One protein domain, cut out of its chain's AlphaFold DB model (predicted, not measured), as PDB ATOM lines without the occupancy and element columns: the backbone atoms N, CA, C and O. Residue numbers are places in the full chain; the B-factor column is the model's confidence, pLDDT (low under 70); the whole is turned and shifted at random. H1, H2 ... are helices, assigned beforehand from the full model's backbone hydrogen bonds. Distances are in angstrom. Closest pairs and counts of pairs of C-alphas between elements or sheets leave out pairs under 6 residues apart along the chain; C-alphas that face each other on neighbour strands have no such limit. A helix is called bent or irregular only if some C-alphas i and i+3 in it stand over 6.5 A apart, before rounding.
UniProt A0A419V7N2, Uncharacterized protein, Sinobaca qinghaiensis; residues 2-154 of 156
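This is residues 2 to 154 of the 156 residues of an uncharacterized protein of Sinobaca qinghaiensis (UniProt A0A419V7N2). Three helices, H1, H3 and H5, stand in a row with H3 in the middle, and the long helix H7 crosses this row on one side, packing on each of them. H2 folds back on H3, H6 packs on H5, the short H4 sits at a corner of H3, and H8, after H7, turns back past H1 and H2 and touches no helix. The printed part has 153 residues with eight named helices, H1 to H8 in order, and no named strand; the class is all helix. It is compact, with a radius of gyration of the C-alphas of 15.2 A, and spans 44 by 37 by 24 A.

H1, residues 2 to 16, is 21.8 A long and begins at C-alpha 2, (191.962, 188.528, 205.706). H2 is residues 24 to 31. H3, residues 35 to 48, is 19.8 A long and irregular, but only just: C-alphas 39 and 42 are 6.8 A apart. H4 is residues 50 to 56. H5, residues 60 to 78, 26.6 A long, is irregular, with C-alphas 61 and 64 8.7 A apart. H6, residues 85 to 95, is 15.3 A long. H7, residues 106 to 132, is the longest at 39.0 A and begins at (166.649, 206.097, 214.055). H8, residues 137 to 152, 22.0 A long, ends at (186.928, 176.727, 225.237).

H3 is the hub, touching five helices. It touches H1 at a shallow tilt of 34 degrees, only just short of steep, opposite ways; the closest C-alphas, of His 6 and Cys 47, are 5.8 A apart. H2 and H3 form a helical hairpin, touching through residues 37 to 41 of H3, with the C-alphas of Ala 31 and Thr 38 closest at 4.4 A. With residues 39 to 40 alone H3 touches H7, closest at Ile 39 and Leu 115, C-alphas 5.9 A apart. H3 and H5 only just touch, with 3 pairs of C-alphas within 8 A, closest at Pro 42 and Leu 68, 7.0 A. H3 and H4 touch only at the corner, and only just, with 3 such pairs, the closest Met 45 and Trp 53, 5.9 A. H7 touches H5 with residues 108 to 116 alone, C-alphas of Ala 71 and Ala 112 closest at 4.4 A, and H1 with residues 122 to 130 alone, Glu 4 and Ala 126 closest at 4.7 A. H5 and H6 form a helical hairpin, Asn 69 and Ser 95 closest at 5.7 A. H8 is close to H1 but not clearly touching, Phe 7 and Tyr 140 being 7.6 A apart. Every O i to N i+4 pair is within hydrogen-bond range in H2, H4, H6, H7 and H8; in H1 10 of 11 are, in H3 8 of 10, in H5 12 of 15.

The C-alphas farthest apart, of Gly 104 and Asn 138, are 45.1 A apart. The printed part has no cut, and no link is long. The mean pLDDT of the printed part is 79.9; 40 residues are under 70, among them 97 to 104 and 133 to 154.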
ATOM      1  N   ALA A   2     192.771 189.078 204.605       62.25
ATOM      2  CA  ALA A   2     191.962 188.528 205.706       62.25
ATOM      3  C   ALA A   2     192.692 188.586 207.067       62.25
ATOM      4  O   ALA A   2     192.142 189.078 208.048       62.25
ATOM      5  N   ASN A   3     193.971 188.194 207.114       76.50
ATOM      6  CA  ASN A   3     194.763 188.213 208.349       76.50
ATOM      7  C   ASN A   3     194.968 189.634 208.904       76.50
ATOM      8  O   ASN A   3     194.936 189.831 210.118       76.50
ATOM      9  N   GLU A   4     195.135 190.637 208.041       84.69
ATOM     10  CA  GLU A   4     195.352 192.027 208.443       84.69
ATOM     11  C   GLU A   4     194.077 192.697 208.953       84.69
ATOM     12  O   GLU A   4     194.138 193.444 209.930       84.69
ATOM     13  N   PHE A   5     192.923 192.407 208.343       87.88
ATOM     14  CA  PHE A   5     191.637 192.879 208.853       87.88
ATOM     15  C   PHE A   5     191.327 192.260 210.215       87.88
ATOM     16  O   PHE A   5     191.005 192.979 211.159       87.88
ATOM     17  N   HIS A   6     191.519 190.947 210.357       88.94
ATOM     18  CA  HIS A   6     191.322 190.272 211.636       88.94
ATOM     19  C   HIS A   6     192.272 190.826 212.714       88.94
ATOM     20  O   HIS A   6     191.849 191.061 213.845       88.94
ATOM     21  N   PHE A   7     193.537 191.103 212.375       86.12
ATOM     22  CA  PHE A   7     194.473 191.743 213.301       86.12
ATOM     23  C   PHE A   7     194.036 193.156 213.684       86.12
ATOM     24  O   PHE A   7     194.088 193.501 214.860       86.12
ATOM     25  N   ALA A   8     193.587 193.970 212.724       89.88
ATOM     26  CA  ALA A   8     193.089 195.313 213.003       89.88
ATOM     27  C   ALA A   8     191.892 195.276 213.967       89.88
ATOM     28  O   ALA A   8     191.860 196.044 214.925       89.88
ATOM     29  N   VAL A   9     190.957 194.347 213.754       91.25
ATOM     30  CA  VAL A   9     189.809 194.111 214.642       91.25
ATOM     31  C   VAL A   9     190.269 193.687 216.035       91.25
ATOM     32  O   VAL A   9     189.821 194.247 217.033       91.25
ATOM     33  N   PHE A  10     191.187 192.724 216.106       88.06
ATOM     34  CA  PHE A  10     191.727 192.218 217.362       88.06
ATOM     35  C   PHE A  10     192.444 193.307 218.167       88.06
ATOM     36  O   PHE A  10     192.185 193.468 219.358       88.06
ATOM     37  N   GLU A  11     193.342 194.051 217.524       86.88
ATOM     38  CA  GLU A  11     194.120 195.112 218.157       86.88
ATOM     39  C   GLU A  11     193.202 196.232 218.647       86.88
ATOM     40  O   GLU A  11     193.322 196.649 219.796       86.88
ATOM     41  N   SER A  12     192.238 196.659 217.822       90.62
ATOM     42  CA  SER A  12     191.242 197.656 218.214       90.62
ATOM     43  C   SER A  12     190.410 197.208 219.412       90.62
ATOM     44  O   SER A  12     190.272 197.977 220.351       90.62
ATOM     45  N   LEU A  13     189.909 195.968 219.438       89.69
ATOM     46  CA  LEU A  13     189.140 195.485 220.588       89.69
ATOM     47  C   LEU A  13     190.009 195.341 221.847       89.69
ATOM     48  O   LEU A  13     189.570 195.670 222.945       89.69
ATOM     49  N   SER A  14     191.254 194.888 221.697       84.56
ATOM     50  CA  SER A  14     192.183 194.714 222.822       84.56
ATOM     51  C   SER A  14     192.594 196.037 223.471       84.56
ATOM     52  O   SER A  14     192.947 196.046 224.643       84.56
ATOM     53  N   MET A  15     192.568 197.148 222.728       86.31
ATOM     54  CA  MET A  15     192.807 198.483 223.289       86.31
ATOM     55  C   MET A  15     191.671 198.943 224.212       86.31
ATOM     56  O   MET A  15     191.912 199.745 225.110       86.31
ATOM     57  N   GLU A  16     190.460 198.428 224.000       85.25
ATOM     58  CA  GLU A  16     189.254 198.813 224.742       85.25
ATOM     59  C   GLU A  16     188.941 197.864 225.904       85.25
ATOM     60  O   GLU A  16     188.247 198.233 226.853       85.25
ATOM     61  N   LEU A  17     189.434 196.625 225.836       82.38
ATOM     62  CA  LEU A  17     189.232 195.620 226.871       82.38
ATOM     63  C   LEU A  17     190.311 195.706 227.949       82.38
ATOM     64  O   LEU A  17     191.510 195.720 227.670       82.38
ATOM     65  N   ASP A  18     189.881 195.659 229.207       74.69
ATOM     66  CA  ASP A  18     190.801 195.405 230.310       74.69
ATOM     67  C   ASP A  18     191.385 193.980 230.158       74.69
ATOM     68  O   ASP A  18     190.629 193.024 229.920       74.69
ATOM     69  N   PRO A  19     192.717 193.806 230.302       68.25
ATOM     70  CA  PRO A  19     193.384 192.519 230.160       68.25
ATOM     71  C   PRO A  19     192.808 191.367 231.004       68.25
ATOM     72  O   PRO A  19     193.056 190.194 230.706       68.25
ATOM     73  N   ALA A  20     192.044 191.667 232.053       62.69
ATOM     74  CA  ALA A  20     191.355 190.685 232.879       62.69
ATOM     75  C   ALA A  20     190.094 190.070 232.221       62.69
ATOM     76  O   ALA A  20     189.615 189.036 232.688       62.69
ATOM     77  N   PHE A  21     189.564 190.637 231.127       61.25
ATOM     78  CA  PHE A  21     188.226 190.321 230.594       61.25
ATOM     79  C   PHE A  21     188.226 189.770 229.155       61.25
ATOM     80  O   PHE A  21     187.537 190.280 228.277       61.25
ATOM     81  N   HIS A  22     188.943 188.670 228.912       70.50
ATOM     82  CA  HIS A  22     189.064 188.081 227.565       70.50
ATOM     83  C   HIS A  22     188.060 186.965 227.225       70.50
ATOM     84  O   HIS A  22     188.115 186.397 226.134       70.50
ATOM     85  N   THR A  23     187.145 186.619 228.133       81.50
ATOM     86  CA  THR A  23     186.099 185.629 227.830       81.50
ATOM     87  C   THR A  23     184.975 186.263 227.025       81.50
ATOM     88  O   THR A  23     184.578 187.381 227.348       81.50
ATOM     89  N   ILE A  24     184.385 185.523 226.082       84.81
ATOM     90  CA  ILE A  24     183.270 186.004 225.245       84.81
ATOM     91  C   ILE A  24     182.155 186.633 226.094       84.81
ATOM     92  O   ILE A  24     181.770 187.766 225.832       84.81
ATOM     93  N   ASP A  25     181.717 185.986 227.178       83.62
ATOM     94  CA  ASP A  25     180.669 186.543 228.047       83.62
ATOM     95  C   ASP A  25     181.037 187.890 228.672       83.62
ATOM     96  O   ASP A  25     180.185 188.764 228.830       83.62
ATOM     97  N   ASN A  26     182.308 188.084 229.020       84.75
ATOM     98  CA  ASN A  26     182.777 189.351 229.570       84.75
ATOM     99  C   ASN A  26     182.848 190.432 228.492       84.75
ATOM    100  O   ASN A  26     182.505 191.573 228.778       84.75
ATOM    101  N   ILE A  27     183.207 190.073 227.257       88.06
ATOM    102  CA  ILE A  27     183.161 190.994 226.116       88.06
ATOM    103  C   ILE A  27     181.708 191.416 225.849       88.06
ATOM    104  O   ILE A  27     181.436 192.602 225.693       88.06
ATOM    105  N   PHE A  28     180.755 190.480 225.883       88.31
ATOM    106  CA  PHE A  28     179.327 190.785 225.745       88.31
ATOM    107  C   PHE A  28     178.809 191.681 226.875       88.31
ATOM    108  O   PHE A  28     178.080 192.634 226.615       88.31
ATOM    109  N   LYS A  29     179.207 191.417 228.126       87.25
ATOM    110  CA  LYS A  29     178.877 192.288 229.265       87.25
ATOM    111  C   LYS A  29     179.484 193.680 229.109       87.25
ATOM    112  O   LYS A  29     178.806 194.660 229.386       87.25
ATOM    113  N   ALA A  30     180.733 193.782 228.657       88.31
ATOM    114  CA  ALA A  30     181.393 195.064 228.431       88.31
ATOM    115  C   ALA A  30     180.712 195.855 227.304       88.31
ATOM    116  O   ALA A  30     180.487 197.053 227.455       88.31
ATOM    117  N   ALA A  31     180.306 195.180 226.223       89.69
ATOM    118  CA  ALA A  31     179.583 195.791 225.113       89.69
ATOM    119  C   ALA A  31     178.310 196.510 225.590       89.69
ATOM    120  O   ALA A  31     178.070 197.642 225.190       89.69
ATOM    121  N   GLN A  32     177.548 195.926 226.522       85.69
ATOM    122  CA  GLN A  32     176.321 196.549 227.045       85.69
ATOM    123  C   GLN A  32     176.521 197.967 227.610       85.69
ATOM    124  O   GLN A  32     175.567 198.741 227.633       85.69
ATOM    125  N   TRP A  33     177.737 198.310 228.048       86.31
ATOM    126  CA  TRP A  33     178.042 199.584 228.710       86.31
ATOM    127  C   TRP A  33     179.113 200.416 227.993       86.31
ATOM    128  O   TRP A  33     179.320 201.574 228.352       86.31
ATOM    129  N   ASN A  34     179.787 199.854 226.989       90.50
ATOM    130  CA  ASN A  34     180.810 200.524 226.197       90.50
ATOM    131  C   ASN A  34     180.423 200.477 224.711       90.50
ATOM    132  O   ASN A  34     180.448 199.420 224.077       90.50
ATOM    133  N   GLU A  35     180.086 201.645 224.161       90.75
ATOM    134  CA  GLU A  35     179.651 201.787 222.768       90.75
ATOM    135  C   GLU A  35     180.751 201.378 221.776       90.75
ATOM    136  O   GLU A  35     180.460 200.740 220.771       90.75
ATOM    137  N   GLU A  36     182.023 201.665 222.063       92.56
ATOM    138  CA  GLU A  36     183.131 201.298 221.177       92.56
ATOM    139  C   GLU A  36     183.287 199.772 221.097       92.56
ATOM    140  O   GLU A  36     183.384 199.211 220.002       92.56
ATOM    141  N   ILE A  37     183.188 199.077 222.236       92.81
ATOM    142  CA  ILE A  37     183.156 197.607 222.274       92.81
ATOM    143  C   ILE A  37     181.912 197.082 221.548       92.81
ATOM    144  O   ILE A  37     182.022 196.137 220.771       92.81
ATOM    145  N   THR A  38     180.745 197.704 221.741       93.12
ATOM    146  CA  THR A  38     179.505 197.350 221.027       93.12
ATOM    147  C   THR A  38     179.663 197.434 219.513       93.12
ATOM    148  O   THR A  38     179.222 196.531 218.806       93.12
ATOM    149  N   ILE A  39     180.309 198.482 219.004       94.56
ATOM    150  CA  ILE A  39     180.520 198.685 217.566       94.56
ATOM    151  C   ILE A  39     181.616 197.756 217.018       94.56
ATOM    152  O   ILE A  39     181.542 197.343 215.863       94.56
ATOM    153  N   LEU A  40     182.612 197.379 217.826       94.50
ATOM    154  CA  LEU A  40     183.651 196.414 217.440       94.50
ATOM    155  C   LEU A  40     183.181 194.954 217.498       94.50
ATOM    156  O   LEU A  40     183.696 194.112 216.757       94.50
ATOM    157  N   LEU A  41     182.210 194.646 218.360       94.38
ATOM    158  CA  LEU A  41     181.782 193.282 218.660       94.38
ATOM    159  C   LEU A  41     181.338 192.485 217.417       94.38
ATOM    160  O   LEU A  41     181.820 191.360 217.275       94.38
ATOM    161  N   PRO A  42     180.509 193.008 216.488       94.31
ATOM    162  CA  PRO A  42     180.117 192.263 215.291       94.31
ATOM    163  C   PRO A  42     181.325 191.835 214.451       94.31
ATOM    164  O   PRO A  42     181.410 190.680 214.042       94.31
ATOM    165  N   PHE A  43     182.300 192.730 214.258       94.38
ATOM    166  CA  PHE A  43     183.515 192.433 213.496       94.38
ATOM    167  C   PHE A  43     184.374 191.378 214.193       94.38
ATOM    168  O   PHE A  43     184.824 190.428 213.560       94.38
ATOM    169  N   TYR A  44     184.571 191.514 215.507       92.56
ATOM    170  CA  TYR A  44     185.335 190.543 216.290       92.56
ATOM    171  C   TYR A  44     184.706 189.153 216.236       92.56
ATOM    172  O   TYR A  44     185.384 188.151 216.000       92.56
ATOM    173  N   MET A  45     183.392 189.092 216.408       92.88
ATOM    174  CA  MET A  45     182.659 187.839 216.415       92.88
ATOM    175  C   MET A  45     182.620 187.198 215.026       92.88
ATOM    176  O   MET A  45     182.792 185.986 214.938       92.88
ATOM    177  N   TYR A  46     182.503 187.982 213.952       92.19
ATOM    178  CA  TYR A  46     182.665 187.498 212.578       92.19
ATOM    179  C   TYR A  46     184.058 186.888 212.341       92.19
ATOM    180  O   TYR A  46     184.160 185.758 211.872       92.19
ATOM    181  N   CYS A  47     185.128 187.587 212.738       89.38
ATOM    182  CA  CYS A  47     186.505 187.150 212.491       89.38
ATOM    183  C   CYS A  47     186.946 185.932 213.323       89.38
ATOM    184  O   CYS A  47     187.759 185.137 212.848       89.38
ATOM    185  N   PHE A  48     186.475 185.802 214.570       87.31
ATOM    186  CA  PHE A  48     187.047 184.849 215.535       87.31
ATOM    187  C   PHE A  48     186.055 183.847 216.120       87.31
ATOM    188  O   PHE A  48     186.455 182.749 216.513       87.31
ATOM    189  N   HIS A  49     184.770 184.194 216.185       89.75
ATOM    190  CA  HIS A  49     183.755 183.382 216.854       89.75
ATOM    191  C   HIS A  49     182.418 183.322 216.081       89.75
ATOM    192  O   HIS A  49     181.355 183.483 216.692       89.75
ATOM    193  N   PRO A  50     182.420 183.044 214.758       89.62
ATOM    194  CA  PRO A  50     181.219 183.167 213.927       89.62
ATOM    195  C   PRO A  50     180.107 182.199 214.353       89.62
ATOM    196  O   PRO A  50     178.929 182.558 214.366       89.62
ATOM    197  N   THR A  51     180.466 180.982 214.776       89.06
ATOM    198  CA  THR A  51     179.508 179.997 215.304       89.06
ATOM    199  C   THR A  51     178.873 180.466 216.609       89.06
ATOM    200  O   THR A  51     177.673 180.301 216.800       89.06
ATOM    201  N   VAL A  52     179.660 181.084 217.494       89.25
ATOM    202  CA  VAL A  52     179.156 181.607 218.767       89.25
ATOM    203  C   VAL A  52     178.205 182.769 218.497       89.25
ATOM    204  O   VAL A  52     177.097 182.774 219.011       89.25
ATOM    205  N   TRP A  53     178.564 183.695 217.606       91.56
ATOM    206  CA  TRP A  53     177.675 184.793 217.215       91.56
ATOM    207  C   TRP A  53     176.315 184.310 216.712       91.56
ATOM    208  O   TRP A  53     175.288 184.863 217.095       91.56
ATOM    209  N   GLN A  54     176.297 183.258 215.887       87.88
ATOM    210  CA  GLN A  54     175.061 182.657 215.379       87.88
ATOM    211  C   GLN A  54     174.186 182.092 216.507       87.88
ATOM    212  O   GLN A  54     172.965 182.199 216.430       87.88
ATOM    213  N   VAL A  55     174.789 181.517 217.555       87.31
ATOM    214  CA  VAL A  55     174.057 181.052 218.745       87.31
ATOM    215  C   VAL A  55     173.454 182.240 219.493       87.31
ATOM    216  O   VAL A  55     172.242 182.273 219.688       87.31
ATOM    217  N   TYR A  56     174.257 183.257 219.824       85.56
ATOM    218  CA  TYR A  56     173.773 184.441 220.549       85.56
ATOM    219  C   TYR A  56     172.717 185.214 219.744       85.56
ATOM    220  O   TYR A  56     171.757 185.716 220.315       85.56
ATOM    221  N   SER A  57     172.827 185.234 218.413       85.31
ATOM    222  CA  SER A  57     171.841 185.846 217.508       85.31
ATOM    223  C   SER A  57     170.472 185.159 217.526       85.31
ATOM    224  O   SER A  57     169.508 185.736 217.029       85.31
ATOM    225  N   LYS A  58     170.370 183.943 218.071       83.06
ATOM    226  CA  LYS A  58     169.112 183.195 218.234       83.06
ATOM    227  C   LYS A  58     168.578 183.242 219.666       83.06
ATOM    228  O   LYS A  58     167.440 182.846 219.902       83.06
ATOM    229  N   CYS A  59     169.381 183.706 220.621       79.50
ATOM    230  CA  CYS A  59     169.006 183.794 222.026       79.50
ATOM    231  C   CYS A  59     168.282 185.116 222.313       79.50
ATOM    232  O   CYS A  59     168.853 186.191 222.140       79.50
ATOM    233  N   SER A  60     167.056 185.036 222.836       67.56
ATOM    234  CA  SER A  60     166.235 186.204 223.201       67.56
ATOM    235  C   SER A  60     166.856 187.092 224.283       67.56
ATOM    236  O   SER A  60     166.576 188.288 224.335       67.56
ATOM    237  N   ASP A  61     167.717 186.523 225.129       75.75
ATOM    238  CA  ASP A  61     168.354 187.229 226.249       75.75
ATOM    239  C   ASP A  61     169.400 188.256 225.783       75.75
ATOM    240  O   ASP A  61     169.807 189.138 226.541       75.75
ATOM    241  N   TYR A  62     169.802 188.189 224.511       74.94
ATOM    242  CA  TYR A  62     170.793 189.072 223.908       74.94
ATOM    243  C   TYR A  62     170.161 189.997 222.870       74.94
ATOM    244  O   TYR A  62     170.660 190.145 221.759       74.94
ATOM    245  N   TYR A  63     169.082 190.684 223.251       77.88
ATOM    246  CA  TYR A  63     168.321 191.561 222.353       77.88
ATOM    247  C   TYR A  63     169.179 192.590 221.589       77.88
ATOM    248  O   TYR A  63     168.925 192.885 220.421       77.88
ATOM    249  N   PHE A  64     170.251 193.099 222.205       84.88
ATOM    250  CA  PHE A  64     171.156 194.047 221.550       84.88
ATOM    251  C   PHE A  64     171.933 193.436 220.367       84.88
ATOM    252  O   PHE A  64     172.312 194.167 219.454       84.88
ATOM    253  N   VAL A  65     172.143 192.114 220.343       88.50
ATOM    254  CA  VAL A  65     172.763 191.391 219.217       88.50
ATOM    255  C   VAL A  65     171.861 191.449 217.994       88.50
ATOM    256  O   VAL A  65     172.350 191.661 216.889       88.50
ATOM    257  N   HIS A  66     170.544 191.338 218.184       86.06
ATOM    258  CA  HIS A  66     169.581 191.494 217.096       86.06
ATOM    259  C   HIS A  66     169.683 192.892 216.477       86.06
ATOM    260  O   HIS A  66     169.796 193.037 215.262       86.06
ATOM    261  N   HIS A  67     169.750 193.927 217.321       86.50
ATOM    262  CA  HIS A  67     169.941 195.308 216.865       86.50
ATOM    263  C   HIS A  67     171.257 195.502 216.122       86.50
ATOM    264  O   HIS A  67     171.285 196.207 215.117       86.50
ATOM    265  N   LEU A  68     172.336 194.877 216.595       90.81
ATOM    266  CA  LEU A  68     173.628 194.915 215.920       90.81
ATOM    267  C   LEU A  68     173.592 194.196 214.573       90.81
ATOM    268  O   LEU A  68     174.133 194.731 213.612       90.81
ATOM    269  N   ASN A  69     172.915 193.050 214.462       90.69
ATOM    270  CA  ASN A  69     172.739 192.363 213.182       90.69
ATOM    271  C   ASN A  69     171.944 193.227 212.198       90.69
ATOM    272  O   ASN A  69     172.388 193.412 211.069       90.69
ATOM    273  N   SER A  70     170.818 193.812 212.619       87.50
ATOM    274  CA  SER A  70     170.029 194.702 211.755       87.50
ATOM    275  C   SER A  70     170.813 195.947 211.335       87.50
ATOM    276  O   SER A  70     170.808 196.309 210.160       87.50
ATOM    277  N   ALA A  71     171.526 196.582 212.268       89.75
ATOM    278  CA  ALA A  71     172.358 197.744 211.975       89.75
ATOM    279  C   ALA A  71     173.529 197.393 211.048       89.75
ATOM    280  O   ALA A  71     173.871 198.183 210.173       89.75
ATOM    281  N   MET A  72     174.122 196.208 211.201       91.19
ATOM    282  CA  MET A  72     175.217 195.749 210.354       91.19
ATOM    283  C   MET A  72     174.739 195.423 208.938       91.19
ATOM    284  O   MET A  72     175.360 195.867 207.976       91.19
ATOM    285  N   THR A  73     173.603 194.737 208.793       88.25
ATOM    286  CA  THR A  73     172.969 194.523 207.483       88.25
ATOM    287  C   THR A  73     172.672 195.862 206.808       88.25
ATOM    288  O   THR A  73     173.081 196.070 205.668       88.25
ATOM    289  N   ALA A  74     172.077 196.816 207.533       86.25
ATOM    290  CA  ALA A  74     171.827 198.156 207.010       86.25
ATOM    291  C   ALA A  74     173.124 198.890 206.623       86.25
ATOM    292  O   ALA A  74     173.161 199.545 205.586       86.25
ATOM    293  N   ALA A  75     174.203 198.767 207.403       88.50
ATOM    294  CA  ALA A  75     175.499 199.366 207.081       88.50
ATOM    295  C   ALA A  75     176.087 198.795 205.778       88.50
ATOM    296  O   ALA A  75     176.572 199.546 204.930       88.50
ATOM    297  N   LEU A  76     176.006 197.473 205.609       84.81
ATOM    298  CA  LEU A  76     176.493 196.756 204.429       84.81
ATOM    299  C   LEU A  76     175.651 197.053 203.175       84.81
ATOM    300  O   LEU A  76     176.189 197.071 202.068       84.81
ATOM    301  N   GLU A  77     174.347 197.300 203.335       81.19
ATOM    302  CA  GLU A  77     173.418 197.607 202.241       81.19
ATOM    303  C   GLU A  77     173.411 199.083 201.830       81.19
ATOM    304  O   GLU A  77     173.520 199.381 200.643       81.19
ATOM    305  N   LEU A  78     173.291 200.012 202.785       71.44
ATOM    306  CA  LEU A  78     173.085 201.440 202.508       71.44
ATOM    307  C   LEU A  78     174.324 202.126 201.943       71.44
ATOM    308  O   LEU A  78     174.209 203.064 201.157       71.44
ATOM    309  N   PHE A  79     175.507 201.682 202.356       65.44
ATOM    310  CA  PHE A  79     176.755 202.330 201.973       65.44
ATOM    311  C   PHE A  79     177.522 201.569 200.893       65.44
ATOM    312  O   PHE A  79     178.707 201.845 200.704       65.44
ATOM    313  N   SER A  80     176.860 200.622 200.209       61.72
ATOM    314  CA  SER A  80     177.431 199.791 199.142       61.72
ATOM    315  C   SER A  80     178.845 199.339 199.487       61.72
ATOM    316  O   SER A  80     179.813 199.705 198.823       61.72
ATOM    317  N   MET A  81     178.983 198.582 200.577       57.94
ATOM    318  CA  MET A  81     180.257 197.960 200.931       57.94
ATOM    319  C   MET A  81     180.541 196.855 199.904       57.94
ATOM    320  O   MET A  81     180.329 195.679 200.166       57.94
ATOM    321  N   GLU A  82     180.991 197.244 198.707       55.59
ATOM    322  CA  GLU A  82     181.227 196.375 197.541       55.59
ATOM    323  C   GLU A  82     182.283 195.281 197.791       55.59
ATOM    324  O   GLU A  82     182.535 194.451 196.925       55.59
ATOM    325  N   THR A  83     182.931 195.269 198.957       55.56
ATOM    326  CA  THR A  83     184.187 194.546 199.186       55.56
ATOM    327  C   THR A  83     184.093 193.322 200.094       55.56
ATOM    328  O   THR A  83     185.063 192.570 200.122       55.56
ATOM    329  N   ASP A  84     182.976 193.061 200.784       72.75
ATOM    330  CA  ASP A  84     182.867 191.861 201.635       72.75
ATOM    331  C   ASP A  84     181.483 191.191 201.562       72.75
ATOM    332  O   ASP A  84     180.626 191.313 202.442       72.75
ATOM    333  N   GLN A  85     181.262 190.487 200.448       82.88
ATOM    334  CA  GLN A  85     180.055 189.695 200.199       82.88
ATOM    335  C   GLN A  85     179.864 188.593 201.260       82.88
ATOM    336  O   GLN A  85     178.729 188.306 201.637       82.88
ATOM    337  N   GLU A  86     180.953 188.019 201.781       87.31
ATOM    338  CA  GLU A  86     180.909 186.980 202.815       87.31
ATOM    339  C   GLU A  86     180.375 187.544 204.139       87.31
ATOM    340  O   GLU A  86     179.451 186.983 204.736       87.31
ATOM    341  N   MET A  87     180.869 188.714 204.554       88.44
ATOM    342  CA  MET A  87     180.375 189.414 205.740       88.44
ATOM    343  C   MET A  87     178.897 189.791 205.589       88.44
ATOM    344  O   MET A  87     178.110 189.629 206.526       88.44
ATOM    345  N   LYS A  88     178.489 190.238 204.397       86.00
ATOM    346  CA  LYS A  88     177.085 190.540 204.090       86.00
ATOM    347  C   LYS A  88     176.186 189.321 204.239       86.00
ATOM    348  O   LYS A  88     175.186 189.388 204.953       86.00
ATOM    349  N   GLU A  89     176.546 188.202 203.627       87.81
ATOM    350  CA  GLU A  89     175.781 186.957 203.739       87.81
ATOM    351  C   GLU A  89     175.717 186.451 205.184       87.81
ATOM    352  O   GLU A  89     174.663 185.992 205.638       87.81
ATOM    353  N   PHE A  90     176.810 186.598 205.939       89.94
ATOM    354  CA  PHE A  90     176.863 186.231 207.348       89.94
ATOM    355  C   PHE A  90     175.840 187.003 208.194       89.94
ATOM    356  O   PHE A  90     175.059 186.377 208.918       89.94
ATOM    357  N   PHE A  91     175.809 188.338 208.100       89.38
ATOM    358  CA  PHE A  91     174.898 189.160 208.907       89.38
ATOM    359  C   PHE A  91     173.448 189.105 208.423       89.38
ATOM    360  O   PHE A  91     172.545 189.069 209.262       89.38
ATOM    361  N   ILE A  92     173.209 188.959 207.113       85.69
ATOM    362  CA  ILE A  92     171.867 188.665 206.585       85.69
ATOM    363  C   ILE A  92     171.344 187.371 207.212       85.69
ATOM    364  O   ILE A  92     170.263 187.368 207.801       85.69
ATOM    365  N   LYS A  93     172.134 186.290 207.184       86.38
ATOM    366  CA  LYS A  93     171.750 185.011 207.793       86.38
ATOM    367  C   LYS A  93     171.553 185.126 209.305       86.38
ATOM    368  O   LYS A  93     170.612 184.544 209.835       86.38
ATOM    369  N   ALA A  94     172.407 185.878 209.998       86.12
ATOM    370  CA  ALA A  94     172.269 186.115 211.435       86.12
ATOM    371  C   ALA A  94     171.019 186.945 211.793       86.12
ATOM    372  O   ALA A  94     170.556 186.880 212.930       86.12
ATOM    373  N   SER A  95     170.471 187.707 210.841       81.62
ATOM    374  CA  SER A  95     169.234 188.487 210.991       81.62
ATOM    375  C   SER A  95     167.966 187.768 210.498       81.62
ATOM    376  O   SER A  95     166.866 188.194 210.830       81.62
ATOM    377  N   ALA A  96     168.100 186.672 209.740       73.12
ATOM    378  CA  ALA A  96     167.001 186.037 209.003       73.12
ATOM    379  C   ALA A  96     165.892 185.434 209.887       73.12
ATOM    380  O   ALA A  96     164.735 185.403 209.475       73.12
ATOM    381  N   ASP A  97     166.230 184.981 211.098       65.38
ATOM    382  CA  ASP A  97     165.271 184.383 212.041       65.38
ATOM    383  C   ASP A  97     164.601 185.433 212.956       65.38
ATOM    384  O   ASP A  97     163.841 185.087 213.862       65.38
ATOM    385  N   GLN A  98     164.897 186.722 212.762       65.69
ATOM    386  CA  GLN A  98     164.450 187.801 213.639       65.69
ATOM    387  C   GLN A  98     163.335 188.596 212.959       65.69
ATOM    388  O   GLN A  98     163.391 188.873 211.761       65.69
ATOM    389  N   ALA A  99     162.316 189.000 213.728       57.62
ATOM    390  CA  ALA A  99     161.382 190.016 213.256       57.62
ATOM    391  C   ALA A  99     162.210 191.246 212.868       57.62
ATOM    392  O   ALA A  99     162.908 191.791 213.724       57.62
ATOM    393  N   ALA A 100     162.186 191.614 211.584       54.31
ATOM    394  CA  ALA A 100     163.011 192.687 211.049       54.31
ATOM    395  C   ALA A 100     162.873 193.920 211.950       54.31
ATOM    396  O   ALA A 100     161.772 194.461 212.094       54.31
ATOM    397  N   ALA A 101     163.966 194.333 212.599       55.62
ATOM    398  CA  ALA A 101     163.976 195.621 213.269       55.62
ATOM    399  C   ALA A 101     163.661 196.664 212.198       55.62
ATOM    400  O   ALA A 101     164.290 196.638 211.141       55.62
ATOM    401  N   ASP A 102     162.667 197.521 212.448       58.59
ATOM    402  CA  ASP A 102     162.252 198.544 211.490       58.59
ATOM    403  C   ASP A 102     163.494 199.342 211.050       58.59
ATOM    404  O   ASP A 102     164.098 200.018 211.888       58.59
ATOM    405  N   PRO A 103     163.924 199.255 209.779       52.78
ATOM    406  CA  PRO A 103     165.091 199.988 209.306       52.78
ATOM    407  C   PRO A 103     164.879 201.511 209.343       52.78
ATOM    408  O   PRO A 103     165.854 202.260 209.291       52.78
ATOM    409  N   GLY A 104     163.628 201.974 209.493       54.66
ATOM    410  CA  GLY A 104     163.269 203.360 209.801       54.66
ATOM    411  C   GLY A 104     163.487 203.761 211.266       54.66
ATOM    412  O   GLY A 104     163.316 204.930 211.620       54.66
ATOM    413  N   ASN A 105     163.891 202.831 212.135       74.38
ATOM    414  CA  ASN A 105     164.266 203.132 213.507       74.38
ATOM    415  C   ASN A 105     165.589 203.910 213.530       74.38
ATOM    416  O   ASN A 105     166.660 203.363 213.262       74.38
ATOM    417  N   LEU A 106     165.513 205.181 213.933       74.50
ATOM    418  CA  LEU A 106     166.649 206.097 214.055       74.50
ATOM    419  C   LEU A 106     167.841 205.489 214.820       74.50
ATOM    420  O   LEU A 106     168.990 205.745 214.469       74.50
ATOM    421  N   SER A 107     167.587 204.661 215.838       80.69
ATOM    422  CA  SER A 107     168.643 203.981 216.597       80.69
ATOM    423  C   SER A 107     169.434 202.990 215.735       80.69
ATOM    424  O   SER A 107     170.664 202.954 215.808       80.69
ATOM    425  N   VAL A 108     168.749 202.237 214.868       80.56
ATOM    426  CA  VAL A 108     169.371 201.287 213.934       80.56
ATOM    427  C   VAL A 108     170.165 202.041 212.871       80.56
ATOM    428  O   VAL A 108     171.307 201.677 212.606       80.56
ATOM    429  N   SER A 109     169.622 203.128 212.313       83.38
ATOM    430  CA  SER A 109     170.316 203.923 211.289       83.38
ATOM    431  C   SER A 109     171.588 204.596 211.822       83.38
ATOM    432  O   SER A 109     172.620 204.589 211.150       83.38
ATOM    433  N   LEU A 110     171.552 205.147 213.043       88.06
ATOM    434  CA  LEU A 110     172.733 205.739 213.683       88.06
ATOM    435  C   LEU A 110     173.817 204.687 213.941       88.06
ATOM    436  O   LEU A 110     174.992 204.921 213.651       88.06
ATOM    437  N   ARG A 111     173.421 203.504 214.425       90.00
ATOM    438  CA  ARG A 111     174.345 202.379 214.614       90.00
ATOM    439  C   ARG A 111     174.908 201.871 213.293       90.00
ATOM    440  O   ARG A 111     176.098 201.588 213.230       90.00
ATOM    441  N   ALA A 112     174.104 201.818 212.235       89.81
ATOM    442  CA  ALA A 112     174.562 201.436 210.904       89.81
ATOM    443  C   ALA A 112     175.648 202.392 210.387       89.81
ATOM    444  O   ALA A 112     176.687 201.948 209.902       89.81
ATOM    445  N   ALA A 113     175.461 203.704 210.560       89.88
ATOM    446  CA  ALA A 113     176.486 204.687 210.221       89.88
ATOM    447  C   ALA A 113     177.770 204.479 211.046       89.88
ATOM    448  O   ALA A 113     178.866 204.459 210.483       89.88
ATOM    449  N   ALA A 114     177.653 204.270 212.362       92.75
ATOM    450  CA  ALA A 114     178.803 204.016 213.234       92.75
ATOM    451  C   ALA A 114     179.574 202.742 212.838       92.75
ATOM    452  O   ALA A 114     180.803 202.772 212.730       92.75
ATOM    453  N   LEU A 115     178.860 201.649 212.551       92.81
ATOM    454  CA  LEU A 115     179.424 200.392 212.053       92.81
ATOM    455  C   LEU A 115     180.134 200.586 210.711       92.81
ATOM    456  O   LEU A 115     181.257 200.110 210.538       92.81
ATOM    457  N   TRP A 116     179.540 201.345 209.788       91.38
ATOM    458  CA  TRP A 116     180.175 201.663 208.513       91.38
ATOM    459  C   TRP A 116     181.487 202.435 208.699       91.38
ATOM    460  O   TRP A 116     182.528 202.027 208.174       91.38
ATOM    461  N   TYR A 117     181.480 203.509 209.499       91.62
ATOM    462  CA  TYR A 117     182.695 204.268 209.804       91.62
ATOM    463  C   TYR A 117     183.761 203.392 210.470       91.62
ATOM    464  O   TYR A 117     184.948 203.510 210.141       91.62
ATOM    465  N   LYS A 118     183.356 202.486 211.370       94.44
ATOM    466  CA  LYS A 118     184.282 201.556 212.017       94.44
ATOM    467  C   LYS A 118     184.908 200.603 211.012       94.44
ATOM    468  O   LYS A 118     186.131 200.483 210.994       94.44
ATOM    469  N   HIS A 119     184.114 199.999 210.133       92.25
ATOM    470  CA  HIS A 119     184.638 199.133 209.083       92.25
ATOM    471  C   HIS A 119     185.651 199.867 208.198       92.25
ATOM    472  O   HIS A 119     186.743 199.357 207.964       92.25
ATOM    473  N   GLN A 120     185.342 201.092 207.758       90.12
ATOM    474  CA  GLN A 120     186.276 201.900 206.961       90.12
ATOM    475  C   GLN A 120     187.589 202.176 207.710       90.12
ATOM    476  O   GLN A 120     188.669 202.137 207.119       90.12
ATOM    477  N   SER A 121     187.521 202.440 209.018       92.62
ATOM    478  CA  SER A 121     188.707 202.616 209.862       92.62
ATOM    479  C   SER A 121     189.544 201.334 209.952       92.62
ATOM    480  O   SER A 121     190.761 201.378 209.749       92.62
ATOM    481  N   LEU A 122     188.897 200.188 210.170       92.44
ATOM    482  CA  LEU A 122     189.541 198.874 210.236       92.44
ATOM    483  C   LEU A 122     190.192 198.492 208.902       92.44
ATOM    484  O   LEU A 122     191.338 198.051 208.896       92.44
ATOM    485  N   GLN A 123     189.524 198.744 207.774       89.88
ATOM    486  CA  GLN A 123     190.076 198.525 206.431       89.88
ATOM    487  C   GLN A 123     191.317 199.387 206.175       89.88
ATOM    488  O   GLN A 123     192.337 198.891 205.697       89.88
ATOM    489  N   LYS A 124     191.289 200.670 206.562       90.00
ATOM    490  CA  LYS A 124     192.469 201.546 206.467       90.00
ATOM    491  C   LYS A 124     193.626 201.038 207.326       90.00
ATOM    492  O   LYS A 124     194.773 201.070 206.883       90.00
ATOM    493  N   ARG A 125     193.341 200.548 208.537       88.81
ATOM    494  CA  ARG A 125     194.356 199.962 209.424       88.81
ATOM    495  C   ARG A 125     194.922 198.665 208.845       88.81
ATOM    496  O   ARG A 125     196.137 198.503 208.830       88.81
ATOM    497  N   ALA A 126     194.079 197.794 208.297       88.31
ATOM    498  CA  ALA A 126     194.495 196.570 207.618       88.31
ATOM    499  C   ALA A 126     195.400 196.863 206.409       88.31
ATOM    500  O   ALA A 126     196.465 196.259 206.263       88.31
ATOM    501  N   ALA A 127     195.036 197.850 205.585       86.62
ATOM    502  CA  ALA A 127     195.868 198.314 204.477       86.62
ATOM    503  C   ALA A 127     197.215 198.872 204.969       86.62
ATOM    504  O   ALA A 127     198.262 198.531 204.422       86.62
ATOM    505  N   PHE A 128     197.219 199.662 206.051       86.12
ATOM    506  CA  PHE A 128     198.456 200.166 206.652       86.12
ATOM    507  C   PHE A 128     199.378 199.038 207.134       86.12
ATOM    508  O   PHE A 128     200.580 199.087 206.866       86.12
ATOM    509  N   LEU A 129     198.831 198.024 207.815       82.06
ATOM    510  CA  LEU A 129     199.583 196.849 208.269       82.06
ATOM    511  C   LEU A 129     200.177 196.084 207.083       82.06
ATOM    512  O   LEU A 129     201.366 195.775 207.096       82.06
ATOM    513  N   THR A 130     199.387 195.893 206.023       78.81
ATOM    514  CA  THR A 130     199.841 195.265 204.770       78.81
ATOM    515  C   THR A 130     201.064 195.985 204.190       78.81
ATOM    516  O   THR A 130     202.014 195.339 203.756       78.81
ATOM    517  N   SER A 131     201.067 197.323 204.192       77.94
ATOM    518  CA  SER A 131     202.121 198.115 203.546       77.94
ATOM    519  C   SER A 131     203.342 198.416 204.424       77.94
ATOM    520  O   SER A 131     204.426 198.599 203.880       77.94
ATOM    521  N   ASN A 132     203.198 198.503 205.754       70.00
ATOM    522  CA  ASN A 132     204.240 199.074 206.629       70.00
ATOM    523  C   ASN A 132     204.672 198.176 207.792       70.00
ATOM    524  O   ASN A 132     205.692 198.446 208.427       70.00
ATOM    525  N   ARG A 133     203.909 197.128 208.118       68.00
ATOM    526  CA  ARG A 133     204.211 196.251 209.252       68.00
ATOM    527  C   ARG A 133     203.706 194.840 208.952       68.00
ATOM    528  O   ARG A 133     202.621 194.495 209.423       68.00
ATOM    529  N   PRO A 134     204.468 194.022 208.199       62.44
ATOM    530  CA  PRO A 134     204.064 192.649 207.943       62.44
ATOM    531  C   PRO A 134     203.839 191.953 209.284       62.44
ATOM    532  O   PRO A 134     204.716 191.925 210.155       62.44
ATOM    533  N   ILE A 135     202.613 191.474 209.477       63.84
ATOM    534  CA  ILE A 135     202.211 190.799 210.702       63.84
ATOM    535  C   ILE A 135     203.072 189.547 210.810       63.84
ATOM    536  O   ILE A 135     203.129 188.738 209.887       63.84
ATOM    537  N   ASN A 136     203.749 189.374 211.945       66.94
ATOM    538  CA  ASN A 136     204.375 188.095 212.233       66.94
ATOM    539  C   ASN A 136     203.254 187.090 212.521       66.94
ATOM    540  O   ASN A 136     202.741 187.025 213.641       66.94
ATOM    541  N   GLU A 137     202.859 186.345 211.491       63.06
ATOM    542  CA  GLU A 137     201.747 185.397 211.538       63.06
ATOM    543  C   GLU A 137     201.898 184.395 212.687       63.06
ATOM    544  O   GLU A 137     200.919 184.080 213.355       63.06
ATOM    545  N   ASN A 138     203.125 183.975 213.018       62.12
ATOM    546  CA  ASN A 138     203.364 183.078 214.150       62.12
ATOM    547  C   ASN A 138     202.967 183.705 215.491       62.12
ATOM    548  O   ASN A 138     202.374 183.028 216.328       62.12
ATOM    549  N   VAL A 139     203.255 184.990 215.704       63.84
ATOM    550  CA  VAL A 139     202.863 185.696 216.934       63.84
ATOM    551  C   VAL A 139     201.349 185.901 216.962       63.84
ATOM    552  O   VAL A 139     200.712 185.658 217.984       63.84
ATOM    553  N   TYR A 140     200.761 186.273 215.827       65.06
ATOM    554  CA  TYR A 140     199.319 186.443 215.680       65.06
ATOM    555  C   TYR A 140     198.544 185.151 215.981       65.06
ATOM    556  O   TYR A 140     197.668 185.135 216.848       65.06
ATOM    557  N   TYR A 141     198.929 184.033 215.359       65.69
ATOM    558  CA  TYR A 141     198.314 182.734 215.618       65.69
ATOM    559  C   TYR A 141     198.586 182.235 217.038       65.69
ATOM    560  O   TYR A 141     197.719 181.590 217.620       65.69
ATOM    561  N   GLN A 142     199.739 182.530 217.644       67.38
ATOM    562  CA  GLN A 142     199.986 182.190 219.051       67.38
ATOM    563  C   GLN A 142     199.047 182.947 219.999       67.38
ATOM    564  O   GLN A 142     198.502 182.336 220.921       67.38
ATOM    565  N   VAL A 143     198.825 184.242 219.761       65.19
ATOM    566  CA  VAL A 143     197.905 185.069 220.558       65.19
ATOM    567  C   VAL A 143     196.467 184.577 220.398       65.19
ATOM    568  O   VAL A 143     195.810 184.288 221.398       65.19
ATOM    569  N   ILE A 144     196.012 184.364 219.161       66.12
ATOM    570  CA  ILE A 144     194.663 183.853 218.881       66.12
ATOM    571  C   ILE A 144     194.455 182.468 219.480       66.12
ATOM    572  O   ILE A 144     193.480 182.242 220.193       66.12
ATOM    573  N   ASN A 145     195.384 181.537 219.257       66.31
ATOM    574  CA  ASN A 145     195.254 180.174 219.766       66.31
ATOM    575  C   ASN A 145     195.257 180.130 221.296       66.31
ATOM    576  O   ASN A 145     194.595 179.272 221.880       66.31
ATOM    577  N   LYS A 146     195.983 181.036 221.960       66.06
ATOM    578  CA  LYS A 146     195.951 181.152 223.420       66.06
ATOM    579  C   LYS A 146     194.573 181.603 223.906       66.06
ATOM    580  O   LYS A 146     194.061 181.000 224.846       66.06
ATOM    581  N   MET A 147     193.953 182.578 223.242       62.28
ATOM    582  CA  MET A 147     192.625 183.077 223.617       62.28
ATOM    583  C   MET A 147     191.497 182.097 223.285       62.28
ATOM    584  O   MET A 147     190.671 181.812 224.148       62.28
ATOM    585  N   ILE A 148     191.504 181.482 222.096       63.75
ATOM    586  CA  ILE A 148     190.532 180.434 221.738       63.75
ATOM    587  C   ILE A 148     190.599 179.284 222.757       63.75
ATOM    588  O   ILE A 148     189.568 178.811 223.239       63.75
ATOM    589  N   LYS A 149     191.807 178.863 223.160       63.22
ATOM    590  CA  LYS A 149     191.987 177.824 224.187       63.22
ATOM    591  C   LYS A 149     191.516 178.253 225.579       63.22
ATOM    592  O   LYS A 149     191.071 177.394 226.334       63.22
ATOM    593  N   GLN A 150     191.636 179.530 225.937       60.09
ATOM    594  CA  GLN A 150     191.115 180.056 227.205       60.09
ATOM    595  C   GLN A 150     189.581 180.095 227.207       60.09
ATOM    596  O   GLN A 150     188.976 179.742 228.214       60.09
ATOM    597  N   ASN A 151     188.962 180.411 226.070       54.53
ATOM    598  CA  ASN A 151     187.506 180.487 225.937       54.53
ATOM    599  C   ASN A 151     186.838 179.101 225.905       54.53
ATOM    600  O   ASN A 151     185.802 178.911 226.535       54.53
ATOM    601  N   ASN A 152     187.468 178.096 225.284       52.38
ATOM    602  CA  ASN A 152     186.928 176.727 225.237       52.38
ATOM    603  C   ASN A 152     187.000 175.973 226.576       52.38
ATOM    604  O   ASN A 152     186.286 174.994 226.760       52.38
ATOM    605  N   LYS A 153     187.854 176.397 227.518       48.81
ATOM    606  CA  LYS A 153     187.955 175.761 228.844       48.81
ATOM    607  C   LYS A 153     186.806 176.115 229.791       48.81
ATOM    608  O   LYS A 153     186.637 175.415 230.778       48.81
ATOM    609  N   ASN A 154     186.041 177.162 229.490       42.44
ATOM    610  CA  ASN A 154     184.946 177.649 230.336       42.44
ATOM    611  C   ASN A 154     183.554 177.245 229.811       42.44
ATOM    612  O   ASN A 154     182.550 177.694 230.351       42.44
TER     613      ASN A 154